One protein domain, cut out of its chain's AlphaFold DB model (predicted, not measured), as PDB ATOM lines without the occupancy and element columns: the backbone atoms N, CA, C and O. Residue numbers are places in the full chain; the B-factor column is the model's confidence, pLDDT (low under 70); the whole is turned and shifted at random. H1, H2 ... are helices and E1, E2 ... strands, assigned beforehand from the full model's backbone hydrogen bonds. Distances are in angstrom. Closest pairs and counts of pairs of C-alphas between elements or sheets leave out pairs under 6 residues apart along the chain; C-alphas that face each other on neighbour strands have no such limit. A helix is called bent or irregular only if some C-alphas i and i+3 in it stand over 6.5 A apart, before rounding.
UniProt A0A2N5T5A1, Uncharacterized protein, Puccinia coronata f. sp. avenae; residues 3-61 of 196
ATOM      1  N   LEU A   3     304.144 144.389 297.493       91.44
ATOM      2  CA  LEU A   3     302.850 144.420 298.159       91.44
ATOM      3  C   LEU A   3     302.493 142.997 298.594       91.44
ATOM      4  O   LEU A   3     302.499 142.078 297.773       91.44
ATOM      5  N   PHE A   4     302.138 142.850 299.866       90.88
ATOM      6  CA  PHE A   4     301.587 141.630 300.441       90.88
ATOM      7  C   PHE A   4     300.158 141.924 300.896       90.88
ATOM      8  O   PHE A   4     299.937 142.865 301.656       90.88
ATOM      9  N   VAL A   5     299.192 141.139 300.423       90.62
ATOM     10  CA  VAL A   5     297.780 141.235 300.817       90.62
ATOM     11  C   VAL A   5     297.337 139.865 301.305       90.62
ATOM     12  O   VAL A   5     297.531 138.870 300.609       90.62
ATOM     13  N   VAL A   6     296.743 139.812 302.494       90.69
ATOM     14  CA  VAL A   6     296.266 138.572 303.115       90.69
ATOM     15  C   VAL A   6     294.862 138.768 303.672       90.69
ATOM     16  O   VAL A   6     294.508 139.861 304.116       90.69
ATOM     17  N   SER A   7     294.053 137.713 303.642       88.19
ATOM     18  CA  SER A   7     292.714 137.716 304.235       88.19
ATOM     19  C   SER A   7     292.741 137.329 305.717       88.19
ATOM     20  O   SER A   7     293.585 136.549 306.152       88.19
ATOM     21  N   LYS A   8     291.756 137.812 306.485       86.31
ATOM     22  CA  LYS A   8     291.465 137.306 307.839       86.31
ATOM     23  C   LYS A   8     290.778 135.933 307.835       86.31
ATOM     24  O   LYS A   8     290.662 135.307 308.881       86.31
ATOM     25  N   HIS A   9     290.276 135.483 306.685       83.12
ATOM     26  CA  HIS A   9     289.511 134.245 306.567       83.12
ATOM     27  C   HIS A   9     290.430 133.024 306.412       83.12
ATOM     28  O   HIS A   9     291.283 133.009 305.524       83.12
ATOM     29  N   LEU A  10     290.218 131.998 307.243       78.12
ATOM     30  CA  LEU A  10     290.975 130.742 307.256       78.12
ATOM     31  C   LEU A  10     290.106 129.589 306.742       78.12
ATOM     32  O   LEU A  10     289.305 129.013 307.472       78.12
ATOM     33  N   ALA A  11     290.252 129.269 305.457       72.25
ATOM     34  CA  ALA A  11     289.607 128.124 304.808       72.25
ATOM     35  C   ALA A  11     290.351 127.730 303.519       72.25
ATOM     36  O   ALA A  11     291.259 128.436 303.086       72.25
ATOM     37  N   ALA A  12     289.876 126.699 302.816       67.56
ATOM     38  CA  ALA A  12     290.392 126.297 301.497       67.56
ATOM     39  C   ALA A  12     290.311 127.401 300.408       67.56
ATOM     40  O   ALA A  12     290.875 127.252 299.328       67.56
ATOM     41  N   HIS A  13     289.617 128.513 300.681       66.25
ATOM     42  CA  HIS A  13     289.556 129.717 299.840       66.25
ATOM     43  C   HIS A  13     290.286 130.916 300.476       66.25
ATOM     44  O   HIS A  13     289.903 132.070 300.292       66.25
ATOM     45  N   THR A  14     291.325 130.643 301.268       74.88
ATOM     46  CA  THR A  14     292.220 131.659 301.831       74.88
ATOM     47  C   THR A  14     292.902 132.446 300.713       74.88
ATOM     48  O   THR A  14     293.504 131.869 299.812       74.88
ATOM     49  N   PHE A  15     292.842 133.776 300.790       75.25
ATOM     50  CA  PHE A  15     293.504 134.660 299.836       75.25
ATOM     51  C   PHE A  15     294.830 135.180 300.399       75.25
ATOM     52  O   PHE A  15     294.844 135.928 301.379       75.25
ATOM     53  N   GLN A  16     295.925 134.818 299.730       84.94
ATOM     54  CA  GLN A  16     297.243 135.434 299.869       84.94
ATOM     55  C   GLN A  16     297.683 135.923 298.486       84.94
ATOM     56  O   GLN A  16     297.733 135.145 297.534       84.94
ATOM     57  N   LEU A  17     298.011 137.208 298.363       86.06
ATOM     58  CA  LEU A  17     298.520 137.810 297.135       86.06
ATOM     59  C   LEU A  17     299.846 138.508 297.413       86.06
ATOM     60  O   LEU A  17     299.938 139.382 298.274       86.06
ATOM     61  N   VAL A  18     300.848 138.171 296.605       89.12
ATOM     62  CA  VAL A  18     302.128 138.875 296.564       89.12
ATOM     63  C   VAL A  18     302.290 139.510 295.188       89.12
ATOM     64  O   VAL A  18     302.172 138.842 294.162       89.12
ATOM     65  N   LYS A  19     302.542 140.819 295.154       89.94
ATOM     66  CA  LYS A  19     302.791 141.591 293.928       89.94
ATOM     67  C   LYS A  19     304.094 142.360 294.085       89.94
ATOM     68  O   LYS A  19     304.245 143.136 295.020       89.94
ATOM     69  N   ALA A  20     305.024 142.183 293.155       91.94
ATOM     70  CA  ALA A  20     306.297 142.896 293.137       91.94
ATOM     71  C   ALA A  20     306.429 143.735 291.862       91.94
ATOM     72  O   ALA A  20     306.012 143.316 290.782       91.94
ATOM     73  N   THR A  21     307.057 144.907 291.968       94.38
ATOM     74  CA  THR A  21     307.587 145.624 290.796       94.38
ATOM     75  C   THR A  21     308.639 144.768 290.099       94.38
ATOM     76  O   THR A  21     309.385 144.072 290.785       94.38
ATOM     77  N   HIS A  22     308.760 144.877 288.773       90.69
ATOM     78  CA  HIS A  22     309.590 144.000 287.935       90.69
ATOM     79  C   HIS A  22     310.993 143.706 288.516       90.69
ATOM     80  O   HIS A  22     311.322 142.545 288.746       90.69
ATOM     81  N   GLY A  23     311.764 144.740 288.885       89.94
ATOM     82  CA  GLY A  23     313.112 144.580 289.460       89.94
ATOM     83  C   GLY A  23     313.190 143.908 290.844       89.94
ATOM     84  O   GLY A  23     314.256 143.452 291.237       89.94
ATOM     85  N   ALA A  24     312.078 143.801 291.578       89.81
ATOM     86  CA  ALA A  24     312.001 143.123 292.879       89.81
ATOM     87  C   ALA A  24     311.421 141.697 292.786       89.81
ATOM     88  O   ALA A  24     311.428 140.965 293.773       89.81
ATOM     89  N   ASN A  25     310.920 141.282 291.616       90.88
ATOM     90  CA  ASN A  25     310.230 140.001 291.460       90.88
ATOM     91  C   ASN A  25     311.167 138.803 291.702       90.88
ATOM     92  O   ASN A  25     310.793 137.851 292.381       90.88
ATOM     93  N   ASN A  26     312.415 138.892 291.233       90.75
ATOM     94  CA  ASN A  26     313.432 137.854 291.444       90.75
ATOM     95  C   ASN A  26     313.797 137.687 292.928       90.75
ATOM     96  O   ASN A  26     313.971 136.565 293.391       90.75
ATOM     97  N   PHE A  27     313.857 138.788 293.685       89.50
ATOM     98  CA  PHE A  27     314.112 138.772 295.128       89.50
ATOM     99  C   PHE A  27     312.963 138.107 295.898       89.50
ATOM    100  O   PHE A  27     313.196 137.217 296.711       89.50
ATOM    101  N   VAL A  28     311.715 138.467 295.584       90.00
ATOM    102  CA  VAL A  28     310.523 137.853 296.195       90.00
ATOM    103  C   VAL A  28     310.420 136.363 295.854       90.00
ATOM    104  O   VAL A  28     310.120 135.555 296.731       90.00
ATOM    105  N   ALA A  29     310.725 135.974 294.613       88.00
ATOM    106  CA  ALA A  29     310.758 134.571 294.203       88.00
ATOM    107  C   ALA A  29     311.892 133.777 294.881       88.00
ATOM    108  O   ALA A  29     311.706 132.604 295.205       88.00
ATOM    109  N   ALA A  30     313.053 134.396 295.117       89.69
ATOM    110  CA  ALA A  30     314.152 133.786 295.863       89.69
ATOM    111  C   ALA A  30     313.792 133.587 297.347       89.69
ATOM    112  O   ALA A  30     313.981 132.490 297.867       89.69
ATOM    113  N   LEU A  31     313.193 134.594 297.996       87.81
ATOM    114  CA  LEU A  31     312.693 134.479 299.371       87.81
ATOM    115  C   LEU A  31     311.636 133.380 299.508       87.81
ATOM    116  O   LEU A  31     311.760 132.531 300.381       87.81
ATOM    117  N   ALA A  32     310.639 133.331 298.619       86.88
ATOM    118  CA  ALA A  32     309.602 132.299 298.668       86.88
ATOM    119  C   ALA A  32     310.173 130.870 298.552       86.88
ATOM    120  O   ALA A  32     309.656 129.947 299.176       86.88
ATOM    121  N   ARG A  33     311.262 130.686 297.790       87.06
ATOM    122  CA  ARG A  33     311.977 129.401 297.682       87.06
ATOM    123  C   ARG A  33     312.799 129.062 298.925       87.06
ATOM    124  O   ARG A  33     312.882 127.890 299.268       87.06
ATOM    125  N   LEU A  34     313.401 130.061 299.572       89.75
ATOM    126  CA  LEU A  34     314.189 129.882 300.795       89.75
ATOM    127  C   LEU A  34     313.298 129.595 302.015       89.75
ATOM    128  O   LEU A  34     313.636 128.759 302.844       89.75
ATOM    129  N   GLU A  35     312.165 130.291 302.119       84.00
ATOM    130  CA  GLU A  35     311.266 130.231 303.278       84.00
ATOM    131  C   GLU A  35     310.262 129.065 303.212       84.00
ATOM    132  O   GLU A  35     309.722 128.662 304.242       84.00
ATOM    133  N   GLY A  36     310.008 128.501 302.025       82.44
ATOM    134  CA  GLY A  36     309.137 127.337 301.848       82.44
ATOM    135  C   GLY A  36     307.712 127.591 302.348       82.44
ATOM    136  O   GLY A  36     306.982 128.398 301.778       82.44
ATOM    137  N   THR A  37     307.303 126.908 303.419       76.88
ATOM    138  CA  THR A  37     305.995 127.117 304.072       76.88
ATOM    139  C   THR A  37     305.940 128.384 304.935       76.88
ATOM    140  O   THR A  37     304.859 128.919 305.164       76.88
ATOM    141  N   GLN A  38     307.087 128.913 305.371       84.00
ATOM    142  CA  GLN A  38     307.208 130.054 306.289       84.00
ATOM    143  C   GLN A  38     307.294 131.408 305.560       84.00
ATOM    144  O   GLN A  38     307.953 132.341 306.025       84.00
ATOM    145  N   THR A  39     306.634 131.544 304.404       88.19
ATOM    146  CA  THR A  39     306.679 132.789 303.616       88.19
ATOM    147  C   THR A  39     306.231 134.007 304.429       88.19
ATOM    148  O   THR A  39     305.388 133.905 305.325       88.19
ATOM    149  N   TYR A  40     306.742 135.196 304.094       88.50
ATOM    150  CA  TYR A  40     306.274 136.448 304.707       88.50
ATOM    151  C   TYR A  40     304.742 136.627 304.644       88.50
ATOM    152  O   TYR A  40     304.143 137.099 305.607       88.50
ATOM    153  N   ALA A  41     304.083 136.206 303.555       88.12
ATOM    154  CA  ALA A  41     302.623 136.264 303.443       88.12
ATOM    155  C   ALA A  41     301.927 135.344 304.463       88.12
ATOM    156  O   ALA A  41     300.997 135.774 305.143       88.12
ATOM    157  N   ALA A  42     302.413 134.112 304.633       87.19
ATOM    158  CA  ALA A  42     301.871 133.179 305.616       87.19
ATOM    159  C   ALA A  42     302.088 133.675 307.061       87.19
ATOM    160  O   ALA A  42     301.159 133.635 307.866       87.19
ATOM    161  N   ARG A  43     303.264 134.245 307.368       90.00
ATOM    162  CA  ARG A  43     303.559 134.891 308.665       90.00
ATOM    163  C   ARG A  43     302.692 136.122 308.935       90.00
ATOM    164  O   ARG A  43     302.184 136.275 310.043       90.00
ATOM    165  N   LEU A  44     302.464 136.970 307.930       90.50
ATOM    166  CA  LEU A  44     301.563 138.121 308.040       90.50
ATOM    167  C   LEU A  44     300.115 137.676 308.304       90.50
ATOM    168  O   LEU A  44     299.424 138.278 309.124       90.50
ATOM    169  N   GLN A  45     299.656 136.605 307.648       90.00
ATOM    170  CA  GLN A  45     298.320 136.065 307.882       90.00
ATOM    171  C   GLN A  45     298.183 135.420 309.268       90.00
ATOM    172  O   GLN A  45     297.184 135.660 309.946       90.00
ATOM    173  N   ALA A  46     299.181 134.655 309.710       90.25
ATOM    174  CA  ALA A  46     299.258 134.101 311.061       90.25
ATOM    175  C   ALA A  46     299.145 135.213 312.119       90.25
ATOM    176  O   ALA A  46     298.242 135.183 312.953       90.25
ATOM    177  N   TYR A  47     299.951 136.273 311.995       90.88
ATOM    178  CA  TYR A  47     299.909 137.433 312.893       90.88
ATOM    179  C   TYR A  47     298.534 138.124 312.936       90.88
ATOM    180  O   TYR A  47     298.049 138.485 314.005       90.88
ATOM    181  N   ILE A  48     297.882 138.298 311.782       90.88
ATOM    182  CA  ILE A  48     296.577 138.975 311.690       90.88
ATOM    183  C   ILE A  48     295.418 138.103 312.204       90.88
ATOM    184  O   ILE A  48     294.402 138.645 312.646       90.88
ATOM    185  N   THR A  49     295.537 136.777 312.116       88.94
ATOM    186  CA  THR A  49     294.477 135.834 312.517       88.94
ATOM    187  C   THR A  49     294.663 135.261 313.924       88.94
ATOM    188  O   THR A  49     293.686 134.789 314.498       88.94
ATOM    189  N   GLY A  50     295.871 135.331 314.492       90.25
ATOM    190  CA  GLY A  50     296.217 134.781 315.809       90.25
ATOM    191  C   GLY A  50     296.566 133.286 315.813       90.25
ATOM    192  O   GLY A  50     296.724 132.719 316.888       90.25
ATOM    193  N   TYR A  51     296.683 132.661 314.638       88.50
ATOM    194  CA  TYR A  51     297.005 131.237 314.469       88.50
ATOM    195  C   TYR A  51     298.485 131.024 314.151       88.50
ATOM    196  O   TYR A  51     299.156 131.929 313.653       88.50
ATOM    197  N   GLU A  52     298.996 129.813 314.373       88.81
ATOM    198  CA  GLU A  52     300.355 129.466 313.960       88.81
ATOM    199  C   GLU A  52     300.457 129.315 312.429       88.81
ATOM    200  O   GLU A  52     299.498 128.933 311.755       88.81
ATOM    201  N   VAL A  53     301.637 129.552 311.842       86.44
ATOM    202  CA  VAL A  53     301.830 129.417 310.383       86.44
ATOM    203  C   VAL A  53     301.560 127.984 309.909       86.44
ATOM    204  O   VAL A  53     300.975 127.797 308.840       86.44
ATOM    205  N   ALA A  54     301.908 126.972 310.715       84.75
ATOM    206  CA  ALA A  54     301.565 125.583 310.426       84.75
ATOM    207  C   ALA A  54     300.043 125.344 310.390       84.75
ATOM    208  O   ALA A  54     299.555 124.592 309.546       84.75
ATOM    209  N   GLU A  55     299.269 126.004 311.254       83.38
ATOM    210  CA  GLU A  55     297.807 125.902 311.270       83.38
ATOM    211  C   GLU A  55     297.183 126.613 310.065       83.38
ATOM    212  O   GLU A  55     296.348 126.027 309.375       83.38
ATOM    213  N   VAL A  56     297.647 127.826 309.742       83.44
ATOM    214  CA  VAL A  56     297.228 128.565 308.537       83.44
ATOM    215  C   VAL A  56     297.466 127.729 307.274       83.44
ATOM    216  O   VAL A  56     296.580 127.647 306.421       83.44
ATOM    217  N   ALA A  57     298.609 127.041 307.175       81.06
ATOM    218  CA  ALA A  57     298.892 126.125 306.070       81.06
ATOM    219  C   ALA A  57     297.884 124.959 306.005       81.06
ATOM    220  O   ALA A  57     297.356 124.670 304.932       81.06
ATOM    221  N   ARG A  58     297.528 124.345 307.144       79.81
ATOM    222  CA  ARG A  58     296.521 123.262 307.203       79.81
ATOM    223  C   ARG A  58     295.123 123.703 306.758       79.81
ATOM    224  O   ARG A  58     294.382 122.871 306.241       79.81
ATOM    225  N   PHE A  59     294.759 124.974 306.938       75.19
ATOM    226  CA  PHE A  59     293.507 125.529 306.405       75.19
ATOM    227  C   PHE A  59     293.591 125.894 304.917       75.19
ATOM    228  O   PHE A  59     292.567 125.862 304.234       75.19
ATOM    229  N   ALA A  60     294.782 126.243 304.421       71.19
ATOM    230  CA  ALA A  60     295.027 126.583 303.020       71.19
ATOM    231  C   ALA A  60     295.151 125.353 302.103       71.19
ATOM    232  O   ALA A  60     294.895 125.473 300.904       71.19
ATOM    233  N   GLU A  61     295.501 124.181 302.646       67.19
ATOM    234  CA  GLU A  61     295.487 122.913 301.910       67.19
ATOM    235  C   GLU A  61     294.111 122.692 301.251       67.19
ATOM    236  O   GLU A  61     293.096 122.561 301.950       67.19
TER     237      GLU A  61
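Overview. This is residues 3 to 61 of the 196 residues of an uncharacterized protein of Puccinia coronata f. sp. avenae (UniProt A0A2N5T5A1). A narrow two-stranded hairpin, E1 and E2, runs along the long axis of the domain, with three helices strung out beside it in an open chain. H1 slants away from the end of E2 at one end, H2 lies near the strands in the middle, and H3 turns across H2 at the other end, where the loop of the hairpin also lies. Residues 22 to 27 of H1 stick out free. The printed part has 59 residues with two named strands and three named helices in the order E1 E2 H1 H2 H3; the sheet E1 - E2 is antiparallel, and the class is mixed, helices and strands. The whole is compact, with a radius of gyration of the C-alphas of 11.6 A, yet elongated in outline, with spans of 32, 19 and 18 A.

Along the chain. E1 is residues 3 to 6, 10.1 A from first to last C-alpha, and begins at C-alpha 3 at (302.850, 144.420, 298.159). E2 is residues 16 to 20, 13.5 A long. H1, residues 22 to 35, is the longest helix at 20.7 A; it is irregular, with C-alphas 23 and 26 7.0 A apart. H2, residues 40 to 49, is 14.2 A long and begins at C-alpha 40 at (306.274, 136.448, 304.707). H3, residues 53 to 60, is 10.4 A long and ends at C-alpha 60 at (295.027, 126.583, 303.020).

Arrangement. E1 and E2 form a hairpin, antiparallel at 177 degrees between their directions. N 3 and O 19 are 2.8 A apart and N 5 and O 17 are 2.9 A apart, both within hydrogen-bond range. The closest C-alphas of E1 and H2 are those of Val 6 and Gln 45, 5.8 A apart. Those of E2 and H2 are Gln 16 and Ala 41, 6.5 A apart. Those of E2 and H1 are Ala 20 and Val 28, 7.3 A apart. H2 and H3 touch, about perpendicular at 88 degrees, with the C-alphas of Ala 46 and Val 53 closest at 5.4 A. H1 and H2 are apart, but only just, with their closest C-alphas 8.0 A apart, and H1 and H3 are apart. In H2 and H3 every O i to N i+4 pair is within hydrogen-bond range; in H1 8 of 10 are.

Size, cuts and confidence. The two C-alphas farthest apart, those of Gly 23 and Gly 50, are 32.8 A apart. The printed part has no cut and no long link: E1 to E2 is short with 9 residues, and the other links are tight. The mean pLDDT of the printed part is 85.5; residues 12 to 13 and residue 61 of the model are under 70.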